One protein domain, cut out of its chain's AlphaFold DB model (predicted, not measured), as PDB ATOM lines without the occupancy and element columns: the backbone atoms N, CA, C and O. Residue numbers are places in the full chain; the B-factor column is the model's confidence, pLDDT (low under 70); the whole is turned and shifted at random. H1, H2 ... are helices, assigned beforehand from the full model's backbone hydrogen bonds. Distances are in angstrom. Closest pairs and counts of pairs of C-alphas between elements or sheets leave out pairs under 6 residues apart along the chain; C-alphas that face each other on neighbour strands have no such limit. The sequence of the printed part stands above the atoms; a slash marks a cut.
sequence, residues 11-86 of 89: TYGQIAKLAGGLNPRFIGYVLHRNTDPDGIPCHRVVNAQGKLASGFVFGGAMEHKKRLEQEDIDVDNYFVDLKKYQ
ATOM      1  N   THR A  11     -11.352  33.054  47.231       96.88
ATOM      2  CA  THR A  11     -11.071  33.995  48.317       96.88
ATOM      3  C   THR A  11     -10.013  33.435  49.270       96.88
ATOM      4  O   THR A  11      -9.924  32.219  49.472       96.88
ATOM      5  N   TYR A  12      -9.259  34.303  49.954       95.44
ATOM      6  CA  TYR A  12      -8.357  33.860  51.035       95.44
ATOM      7  C   TYR A  12      -9.077  32.993  52.081       95.44
ATOM      8  O   TYR A  12      -8.497  32.041  52.597       95.44
ATOM      9  N   GLY A  13     -10.349  33.296  52.370       95.69
ATOM     10  CA  GLY A  13     -11.190  32.520  53.283       95.69
ATOM     11  C   GLY A  13     -11.476  31.104  52.784       95.69
ATOM     12  O   GLY A  13     -11.406  30.158  53.565       95.69
ATOM     13  N   GLN A  14     -11.747  30.931  51.486       95.38
ATOM     14  CA  GLN A  14     -11.907  29.599  50.893       95.38
ATOM     15  C   GLN A  14     -10.616  28.792  50.982       95.38
ATOM     16  O   GLN A  14     -10.644  27.640  51.406       95.38
ATOM     17  N   ILE A  15      -9.479  29.400  50.640       94.56
ATOM     18  CA  ILE A  15      -8.182  28.718  50.701       94.56
ATOM     19  C   ILE A  15      -7.836  28.329  52.140       94.56
ATOM     20  O   ILE A  15      -7.410  27.204  52.375       94.56
ATOM     21  N   ALA A  16      -8.089  29.213  53.104       94.62
ATOM     22  CA  ALA A  16      -7.955  28.931  54.529       94.62
ATOM     23  C   ALA A  16      -8.780  27.712  54.972       94.62
ATOM     24  O   ALA A  16      -8.244  26.817  55.626       94.62
ATOM     25  N   LYS A  17     -10.060  27.648  54.581       94.44
ATOM     26  CA  LYS A  17     -10.942  26.507  54.880       94.44
ATOM     27  C   LYS A  17     -10.421  25.211  54.254       94.44
ATOM     28  O   LYS A  17     -10.286  24.215  54.955       94.44
ATOM     29  N   LEU A  18     -10.068  25.245  52.968       91.75
ATOM     30  CA  LEU A  18      -9.534  24.087  52.241       91.75
ATOM     31  C   LEU A  18      -8.178  23.610  52.785       91.75
ATOM     32  O   LEU A  18      -7.842  22.441  52.638       91.75
ATOM     33  N   ALA A  19      -7.410  24.496  53.420       90.12
ATOM     34  CA  ALA A  19      -6.132  24.184  54.053       90.12
ATOM     35  C   ALA A  19      -6.263  23.709  55.515       90.12
ATOM     36  O   ALA A  19      -5.271  23.716  56.240       90.12
ATOM     37  N   GLY A  20      -7.462  23.319  55.965       92.81
ATOM     38  CA  GLY A  20      -7.685  22.813  57.324       92.81
ATOM     39  C   GLY A  20      -8.029  23.889  58.356       92.81
ATOM     40  O   GLY A  20      -7.758  23.711  59.537       92.81
ATOM     41  N   GLY A  21      -8.618  25.012  57.929       92.12
ATOM     42  CA  GLY A  21      -9.091  26.062  58.842       92.12
ATOM     43  C   GLY A  21      -8.015  27.064  59.270       92.12
ATOM     44  O   GLY A  21      -8.071  27.600  60.375       92.12
ATOM     45  N   LEU A  22      -7.037  27.339  58.404       93.25
ATOM     46  CA  LEU A  22      -5.986  28.325  58.672       93.25
ATOM     47  C   LEU A  22      -6.528  29.763  58.719       93.25
ATOM     48  O   LEU A  22      -7.631  30.062  58.270       93.25
ATOM     49  N   ASN A  23      -5.720  30.699  59.216       94.25
ATOM     50  CA  ASN A  23      -6.081  32.114  59.198       94.25
ATOM     51  C   ASN A  23      -5.983  32.691  57.762       94.25
ATOM     52  O   ASN A  23      -4.907  32.627  57.162       94.25
ATOM     53  N   PRO A  24      -7.032  33.332  57.207       93.12
ATOM     54  CA  PRO A  24      -6.981  33.940  55.872       93.12
ATOM     55  C   PRO A  24      -5.875  34.992  55.695       93.12
ATOM     56  O   PRO A  24      -5.292  35.098  54.617       93.12
ATOM     57  N   ARG A  25      -5.536  35.752  56.748       90.69
ATOM     58  CA  ARG A  25      -4.419  36.715  56.711       90.69
ATOM     59  C   ARG A  25      -3.074  36.005  56.590       90.69
ATOM     60  O   ARG A  25      -2.202  36.483  55.872       90.69
ATOM     61  N   PHE A  26      -2.924  34.853  57.246       91.44
ATOM     62  CA  PHE A  26      -1.731  34.019  57.114       91.44
ATOM     63  C   PHE A  26      -1.593  33.475  55.689       91.44
ATOM     64  O   PHE A  26      -0.510  33.550  55.117       91.44
ATOM     65  N   ILE A  27      -2.695  33.032  55.070       91.19
ATOM     66  CA  ILE A  27      -2.698  32.653  53.649       91.19
ATOM     67  C   ILE A  27      -2.226  33.823  52.780       91.19
ATOM     68  O   ILE A  27      -1.331  33.649  51.958       91.19
ATOM     69  N   GLY A  28      -2.768  35.027  52.993       88.50
ATOM     70  CA  GLY A  28      -2.332  36.230  52.281       88.50
ATOM     71  C   GLY A  28      -0.837  36.515  52.436       88.50
ATOM     72  O   GLY A  28      -0.165  36.805  51.449       88.50
ATOM     73  N   TYR A  29      -0.298  36.372  53.645       88.12
ATOM     74  CA  TYR A  29       1.129  36.538  53.917       88.12
ATOM     75  C   TYR A  29       2.004  35.511  53.183       88.12
ATOM     76  O   TYR A  29       3.008  35.883  52.579       88.12
ATOM     77  N   VAL A  30       1.611  34.233  53.184       87.19
ATOM     78  CA  VAL A  30       2.320  33.174  52.442       87.19
ATOM     79  C   VAL A  30       2.297  33.462  50.939       87.19
ATOM     80  O   VAL A  30       3.318  33.326  50.273       87.19
ATOM     81  N   LEU A  31       1.161  33.924  50.412       85.00
ATOM     82  CA  LEU A  31       1.002  34.261  48.995       85.00
ATOM     83  C   LEU A  31       1.877  35.433  48.549       85.00
ATOM     84  O   LEU A  31       2.422  35.389  47.450       85.00
ATOM     85  N   HIS A  32       2.062  36.446  49.398       81.88
ATOM     86  CA  HIS A  32       2.966  37.568  49.106       81.88
ATOM     87  C   HIS A  32       4.441  37.152  49.068       81.88
ATOM     88  O   HIS A  32       5.261  37.856  48.488       81.88
ATOM     89  N   ARG A  33       4.787  36.016  49.681       81.31
ATOM     90  CA  ARG A  33       6.139  35.442  49.664       81.31
ATOM     91  C   ARG A  33       6.348  34.441  48.533       81.31
ATOM     92  O   ARG A  33       7.389  33.791  48.494       81.31
ATOM     93  N   ASN A  34       5.373  34.285  47.639       76.75
ATOM     94  CA  ASN A  34       5.518  33.408  46.493       76.75
ATOM     95  C   ASN A  34       6.601  33.947  45.543       76.75
ATOM     96  O   ASN A  34       6.412  34.991  44.922       76.75
ATOM     97  N   THR A  35       7.715  33.227  45.425       72.88
ATOM     98  CA  THR A  35       8.824  33.563  44.517       72.88
ATOM     99  C   THR A  35       8.653  32.973  43.116       72.88
ATOM    100  O   THR A  35       9.458  33.272  42.243       72.88
ATOM    101  N   ASP A  36       7.618  32.154  42.891       79.62
ATOM    102  CA  ASP A  36       7.300  31.517  41.607       79.62
ATOM    103  C   ASP A  36       5.835  31.806  41.205       79.62
ATOM    104  O   ASP A  36       4.940  30.974  41.398       79.62
ATOM    105  N   PRO A  37       5.533  33.018  40.706       70.75
ATOM    106  CA  PRO A  37       4.176  33.396  40.306       70.75
ATOM    107  C   PRO A  37       3.668  32.642  39.070       70.75
ATOM    108  O   PRO A  37       2.456  32.554  38.874       70.75
ATOM    109  N   ASP A  38       4.559  32.080  38.250       72.12
ATOM    110  CA  ASP A  38       4.175  31.410  37.005       72.12
ATOM    111  C   ASP A  38       3.861  29.922  37.237       72.12
ATOM    112  O   ASP A  38       2.926  29.382  36.644       72.12
ATOM    113  N   GLY A  39       4.558  29.262  38.170       80.75
ATOM    114  CA  GLY A  39       4.231  27.904  38.615       80.75
ATOM    115  C   GLY A  39       3.128  27.844  39.679       80.75
ATOM    116  O   GLY A  39       2.469  26.806  39.851       80.75
ATOM    117  N   ILE A  40       2.894  28.943  40.401       84.88
ATOM    118  CA  ILE A  40       1.876  29.056  41.448       84.88
ATOM    119  C   ILE A  40       0.982  30.267  41.130       84.88
ATOM    120  O   ILE A  40       1.370  31.392  41.440       84.88
ATOM    121  N   PRO A  41      -0.239  30.057  40.585       89.69
ATOM    122  CA  PRO A  41      -1.115  31.136  40.122       89.69
ATOM    123  C   PRO A  41      -1.772  31.865  41.305       89.69
ATOM    124  O   PRO A  41      -2.958  31.695  41.599       89.69
ATOM    125  N   CYS A  42      -0.981  32.636  42.050       89.94
ATOM    126  CA  CYS A  42      -1.428  33.362  43.234       89.94
ATOM    127  C   CYS A  42      -2.357  34.536  42.890       89.94
ATOM    128  O   CYS A  42      -3.147  34.930  43.745       89.94
ATOM    129  N   HIS A  43      -2.333  35.033  41.644       92.56
ATOM    130  CA  HIS A  43      -3.279  36.036  41.128       92.56
ATOM    131  C   HIS A  43      -4.724  35.535  41.093       92.56
ATOM    132  O   HIS A  43      -5.646  36.332  41.061       92.56
ATOM    133  N   ARG A  44      -4.967  34.221  41.160       95.25
ATOM    134  CA  ARG A  44      -6.332  33.681  41.274       95.25
ATOM    135  C   ARG A  44      -6.903  33.791  42.693       95.25
ATOM    136  O   ARG A  44      -7.932  33.181  42.978       95.25
ATOM    137  N   VAL A  45      -6.238  34.494  43.615       95.00
ATOM    138  CA  VAL A  45      -6.691  34.651  45.003       95.00
ATOM    139  C   VAL A  45      -6.998  36.112  45.330       95.00
ATOM    140  O   VAL A  45      -6.118  36.970  45.347       95.00
ATOM    141  N   VAL A  46      -8.260  36.377  45.670       96.12
ATOM    142  CA  VAL A  46      -8.789  37.714  45.985       96.12
ATOM    143  C   VAL A  46      -9.310  37.793  47.421       96.12
ATOM    144  O   VAL A  46      -9.380  36.797  48.151       96.12
ATOM    145  N   ASN A  47      -9.656  38.999  47.879       95.62
ATOM    146  CA  ASN A  47     -10.260  39.156  49.200       95.62
ATOM    147  C   ASN A  47     -11.721  38.658  49.245       95.62
ATOM    148  O   ASN A  47     -12.299  38.271  48.235       95.62
ATOM    149  N   ALA A  48     -12.332  38.677  50.433       96.50
ATOM    150  CA  ALA A  48     -13.706  38.203  50.634       96.50
ATOM    151  C   ALA A  48     -14.783  39.000  49.867       96.50
ATOM    152  O   ALA A  48     -15.916  38.548  49.775       96.50
ATOM    153  N   GLN A  49     -14.436  40.174  49.338       96.88
ATOM    154  CA  GLN A  49     -15.305  41.048  48.546       96.88
ATOM    155  C   GLN A  49     -14.963  41.002  47.047       96.88
ATOM    156  O   GLN A  49     -15.500  41.795  46.286       96.88
ATOM    157  N   GLY A  50     -14.030  40.141  46.623       97.06
ATOM    158  CA  GLY A  50     -13.548  40.094  45.240       97.06
ATOM    159  C   GLY A  50     -12.488  41.147  44.906       97.06
ATOM    160  O   GLY A  50     -12.052  41.233  43.765       97.06
ATOM    161  N   LYS A  51     -12.032  41.939  45.883       97.06
ATOM    162  CA  LYS A  51     -11.011  42.970  45.672       97.06
ATOM    163  C   LYS A  51      -9.644  42.348  45.408       97.06
ATOM    164  O   LYS A  51      -9.201  41.454  46.143       97.06
ATOM    165  N   LEU A  52      -8.950  42.905  44.424       94.88
ATOM    166  CA  LEU A  52      -7.573  42.569  44.091       94.88
ATOM    167  C   LEU A  52      -6.610  42.956  45.225       94.88
ATOM    168  O   LEU A  52      -6.824  43.905  45.985       94.88
ATOM    169  N   ALA A  53      -5.509  42.216  45.325       89.62
ATOM    170  CA  ALA A  53      -4.414  42.519  46.242       89.62
ATOM    171  C   ALA A  53      -3.630  43.758  45.776       89.62
ATOM    172  O   ALA A  53      -3.085  43.766  44.674       89.62
ATOM    173  N   SER A  54      -3.532  44.782  46.631       81.25
ATOM    174  CA  SER A  54      -2.778  46.011  46.343       81.25
ATOM    175  C   SER A  54      -1.266  45.795  46.303       81.25
ATOM    176  O   SER A  54      -0.587  46.423  45.498       81.25
ATOM    177  N   GLY A  55      -0.753  44.892  47.140       79.25
ATOM    178  CA  GLY A  55       0.666  44.544  47.250       79.25
ATOM    179  C   GLY A  55       1.104  43.388  46.352       79.25
ATOM    180  O   GLY A  55       2.076  42.714  46.685       79.25
ATOM    181  N   PHE A  56       0.382  43.112  45.260       79.50
ATOM    182  CA  PHE A  56       0.771  42.042  44.343       79.50
ATOM    183  C   PHE A  56       2.185  42.295  43.795       79.50
ATOM    184  O   PHE A  56       2.534  43.421  43.423       79.50
ATOM    185  N   VAL A  57       3.020  41.258  43.799       71.25
ATOM    186  CA  VAL A  57       4.430  41.378  43.412       71.25
ATOM    187  C   VAL A  57       4.510  41.791  41.936       71.25
ATOM    188  O   VAL A  57       3.674  41.379  41.138       71.25
ATOM    189  N   PHE A  58       5.505  42.609  41.579       66.88
ATOM    190  CA  PHE A  58       5.751  43.069  40.202       66.88
ATOM    191  C   PHE A  58       4.672  43.988  39.594       66.88
ATOM    192  O   PHE A  58       4.410  43.919  38.400       66.88
ATOM    193  N   GLY A  59       4.073  44.893  40.379       75.44
ATOM    194  CA  GLY A  59       3.204  45.956  39.832       75.44
ATOM    195  C   GLY A  59       1.891  46.192  40.575       75.44
ATOM    196  O   GLY A  59       1.037  46.943  40.099       75.44
ATOM    197  N   GLY A  60       1.709  45.573  41.743       86.38
ATOM    198  CA  GLY A  60       0.559  45.805  42.607       86.38
ATOM    199  C   GLY A  60      -0.764  45.404  41.958       86.38
ATOM    200  O   GLY A  60      -0.838  44.482  41.145       86.38
ATOM    201  N   ALA A  61      -1.832  46.122  42.300       89.19
ATOM    202  CA  ALA A  61      -3.176  45.816  41.813       89.19
ATOM    203  C   ALA A  61      -3.300  45.818  40.274       89.19
ATOM    204  O   ALA A  61      -4.152  45.112  39.742       89.19
ATOM    205  N   MET A  62      -2.457  46.575  39.560       91.38
ATOM    206  CA  MET A  62      -2.479  46.627  38.094       91.38
ATOM    207  C   MET A  62      -1.969  45.328  37.463       91.38
ATOM    208  O   MET A  62      -2.603  44.788  36.563       91.38
ATOM    209  N   GLU A  63      -0.857  44.787  37.964       91.38
ATOM    210  CA  GLU A  63      -0.335  43.500  37.487       91.38
ATOM    211  C   GLU A  63      -1.285  42.354  37.848       91.38
ATOM    212  O   GLU A  63      -1.550  41.468  37.038       91.38
ATOM    213  N   HIS A  64      -1.872  42.411  39.045       93.50
ATOM    214  CA  HIS A  64      -2.902  41.462  39.451       93.50
ATOM    215  C   HIS A  64      -4.091  41.480  38.479       93.50
ATOM    216  O   HIS A  64      -4.527  40.425  38.021       93.50
ATOM    217  N   LYS A  65      -4.572  42.677  38.118       95.50
ATOM    218  CA  LYS A  65      -5.640  42.862  37.132       95.50
ATOM    219  C   LYS A  65      -5.262  42.243  35.787       95.50
ATOM    220  O   LYS A  65      -6.000  41.402  35.290       95.50
ATOM    221  N   LYS A  66      -4.086  42.581  35.259       94.38
ATOM    222  CA  LYS A  66      -3.605  42.075  33.969       94.38
ATOM    223  C   LYS A  66      -3.588  40.545  33.911       94.38
ATOM    224  O   LYS A  66      -4.021  39.969  32.919       94.38
ATOM    225  N   ARG A  67      -3.109  39.875  34.965       93.50
ATOM    226  CA  ARG A  67      -3.060  38.401  35.017       93.50
ATOM    227  C   ARG A  67      -4.441  37.753  35.091       93.50
ATOM    228  O   ARG A  67      -4.618  36.660  34.565       93.50
ATOM    229  N   LEU A  68      -5.402  38.402  35.746       95.88
ATOM    230  CA  LEU A  68      -6.795  37.952  35.768       95.88
ATOM    231  C   LEU A  68      -7.448  38.113  34.388       95.88
ATOM    232  O   LEU A  68      -8.050  37.168  33.887       95.88
ATOM    233  N   GLU A  69      -7.257  39.259  33.736       96.44
ATOM    234  CA  GLU A  69      -7.798  39.527  32.397       96.44
ATOM    235  C   GLU A  69      -7.200  38.598  31.326       96.44
ATOM    236  O   GLU A  69      -7.898  38.184  30.409       96.44
ATOM    237  N   GLN A  70      -5.932  38.190  31.471       96.00
ATOM    238  CA  GLN A  70      -5.303  37.158  30.627       96.00
ATOM    239  C   GLN A  70      -5.948  35.770  30.751       96.00
ATOM    240  O   GLN A  70      -5.657  34.883  29.949       96.00
ATOM    241  N   GLU A  71      -6.776  35.564  31.769       96.38
ATOM    242  CA  GLU A  71      -7.556  34.349  31.970       96.38
ATOM    243  C   GLU A  71      -9.057  34.587  31.786       96.38
ATOM    244  O   GLU A  71      -9.855  33.829  32.331       96.38
ATOM    245  N   ASP A  72      -9.433  35.628  31.036       96.94
ATOM    246  CA  ASP A  72     -10.820  35.964  30.702       96.94
ATOM    247  C   ASP A  72     -11.686  36.305  31.932       96.94
ATOM    248  O   ASP A  72     -12.896  36.064  31.958       96.94
ATOM    249  N   ILE A  73     -11.069  36.872  32.976       97.88
ATOM    250  CA  ILE A  73     -11.764  37.350  34.177       97.88
ATOM    251  C   ILE A  73     -11.934  38.866  34.093       97.88
ATOM    252  O   ILE A  73     -10.958  39.616  34.148       97.88
ATOM    253  N   ASP A  74     -13.187  39.316  34.031       97.38
ATOM    254  CA  ASP A  74     -13.518  40.743  34.061       97.38
ATOM    255  C   ASP A  74     -13.173  41.356  35.428       97.38
ATOM    256  O   ASP A  74     -13.617  40.871  36.477       97.38
ATOM    257  N   VAL A  75     -12.428  42.464  35.411       97.00
ATOM    258  CA  VAL A  75     -12.084  43.240  36.607       97.00
ATOM    259  C   VAL A  75     -12.590  44.672  36.463       97.00
ATOM    260  O   VAL A  75     -12.039  45.459  35.687       97.00
ATOM    261  N   ASP A  76     -13.566  45.046  37.287       96.00
ATOM    262  CA  ASP A  76     -14.067  46.418  37.378       96.00
ATOM    263  C   ASP A  76     -13.579  47.091  38.662       96.00
ATOM    264  O   ASP A  76     -13.697  46.536  39.749       96.00
ATOM    265  N   ASN A  77     -13.000  48.289  38.551       94.38
ATOM    266  CA  ASN A  77     -12.521  49.074  39.698       94.38
ATOM    267  C   ASN A  77     -11.660  48.289  40.721       94.38
ATOM    268  O   ASN A  77     -11.692  48.570  41.920       94.38
ATOM    269  N   TYR A  78     -10.857  47.324  40.256       95.44
ATOM    270  CA  TYR A  78     -10.076  46.390  41.088       95.44
ATOM    271  C   TYR A  78     -10.911  45.408  41.927       95.44
ATOM    272  O   TYR A  78     -10.445  44.924  42.965       95.44
ATOM    273  N   PHE A  79     -12.107  45.067  41.457       97.56
ATOM    274  CA  PHE A  79     -12.969  44.019  41.986       97.56
ATOM    275  C   PHE A  79     -13.324  43.003  40.897       97.56
ATOM    276  O   PHE A  79     -13.544  43.349  39.739       97.56
ATOM    277  N   VAL A  80     -13.398  41.741  41.304       97.75
ATOM    278  CA  VAL A  80     -13.931  40.627  40.518       97.75
ATOM    279  C   VAL A  80     -15.341  40.323  41.008       97.75
ATOM    280  O   VAL A  80     -15.576  40.261  42.219       97.75
ATOM    281  N   ASP A  81     -16.268  40.067  40.085       97.94
ATOM    282  CA  ASP A  81     -17.585  39.547  40.448       97.94
ATOM    283  C   ASP A  81     -17.473  38.090  40.917       97.94
ATOM    284  O   ASP A  81     -17.380  37.147  40.125       97.94
ATOM    285  N   LEU A  82     -17.500  37.897  42.236       98.00
ATOM    286  CA  LEU A  82     -17.456  36.572  42.845       98.00
ATOM    287  C   LEU A  82     -18.652  35.698  42.443       98.00
ATOM    288  O   LEU A  82     -18.503  34.484  42.384       98.00
ATOM    289  N   LYS A  83     -19.819  36.261  42.108       97.12
ATOM    290  CA  LYS A  83     -20.958  35.438  41.665       97.12
ATOM    291  C   LYS A  83     -20.674  34.746  40.334       97.12
ATOM    292  O   LYS A  83     -21.171  33.647  40.112       97.12
ATOM    293  N   LYS A  84     -19.887  35.389  39.469       97.62
ATOM    294  CA  LYS A  84     -19.519  34.879  38.144       97.62
ATOM    295  C   LYS A  84     -18.281  33.985  38.199       97.62
ATOM    296  O   LYS A  84     -18.263  32.932  37.572       97.62
ATOM    297  N   TYR A  85     -17.265  34.397  38.955       98.12
ATOM    298  CA  TYR A  85     -15.920  33.825  38.849       98.12
ATOM    299  C   TYR A  85     -15.454  33.037  40.071       98.12
ATOM    300  O   TYR A  85     -14.366  32.459  40.041       98.12
ATOM    301  N   GLN A  86     -16.210  33.010  41.173       97.75
ATOM    302  CA  GLN A  86     -15.766  32.280  42.354       97.75
ATOM    303  C   GLN A  86     -15.757  30.777  42.077       97.75
ATOM    304  O   GLN A  86     -16.775  30.158  41.777       97.75
TER     305      GLN A  86
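AT A GLANCE: This is residues 11 to 86 of the 89 residues of the protein "Methylated-DNA--[protein]-cysteine S-methyltransferase" of Candidatus Azambacteria bacterium GW2011_GWA1_44_9 (UniProt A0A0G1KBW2). There is little regular structure: H1 and H2 make a corner on one side, H3 lies on the other, and the loops of residues 33 to 59 run between them, with small H4 at the end. The printed part has 76 residues, 30 of them in four named helices, H1 to H4, with no named strand: all helix. It is compact, with a radius of gyration of the C-alphas of 11.7 A and spans of 30 by 29 by 19 A.

IN THESE COORDINATES: H1, residues 12 to 18, begins at C-alpha (-8.357, 33.860, 51.035). H2 is residues 24 to 32, 12.6 A long; H3 is residues 60 to 69, 14.6 A. H4, residues 82 to 85, ends at C-alpha (-15.920, 33.825, 38.849).

HOW THE PARTS SIT: H1 and H2 touch, about perpendicular at 75 degrees; their closest C-alphas, of Tyr 12 and Pro 24, are 5.0 A apart. H3 and H4 touch no helix. Each O i to N i+4 pair in H1, H2 and H3 is within hydrogen-bond range; H4 is too short for one. Residues 75 to 76 pair antiparallel with 79 to 80.

THE WHOLE: The printed part has no cut. The links H2 to H3 and H3 to H4 are long. Residue 58 is under pLDDT 70.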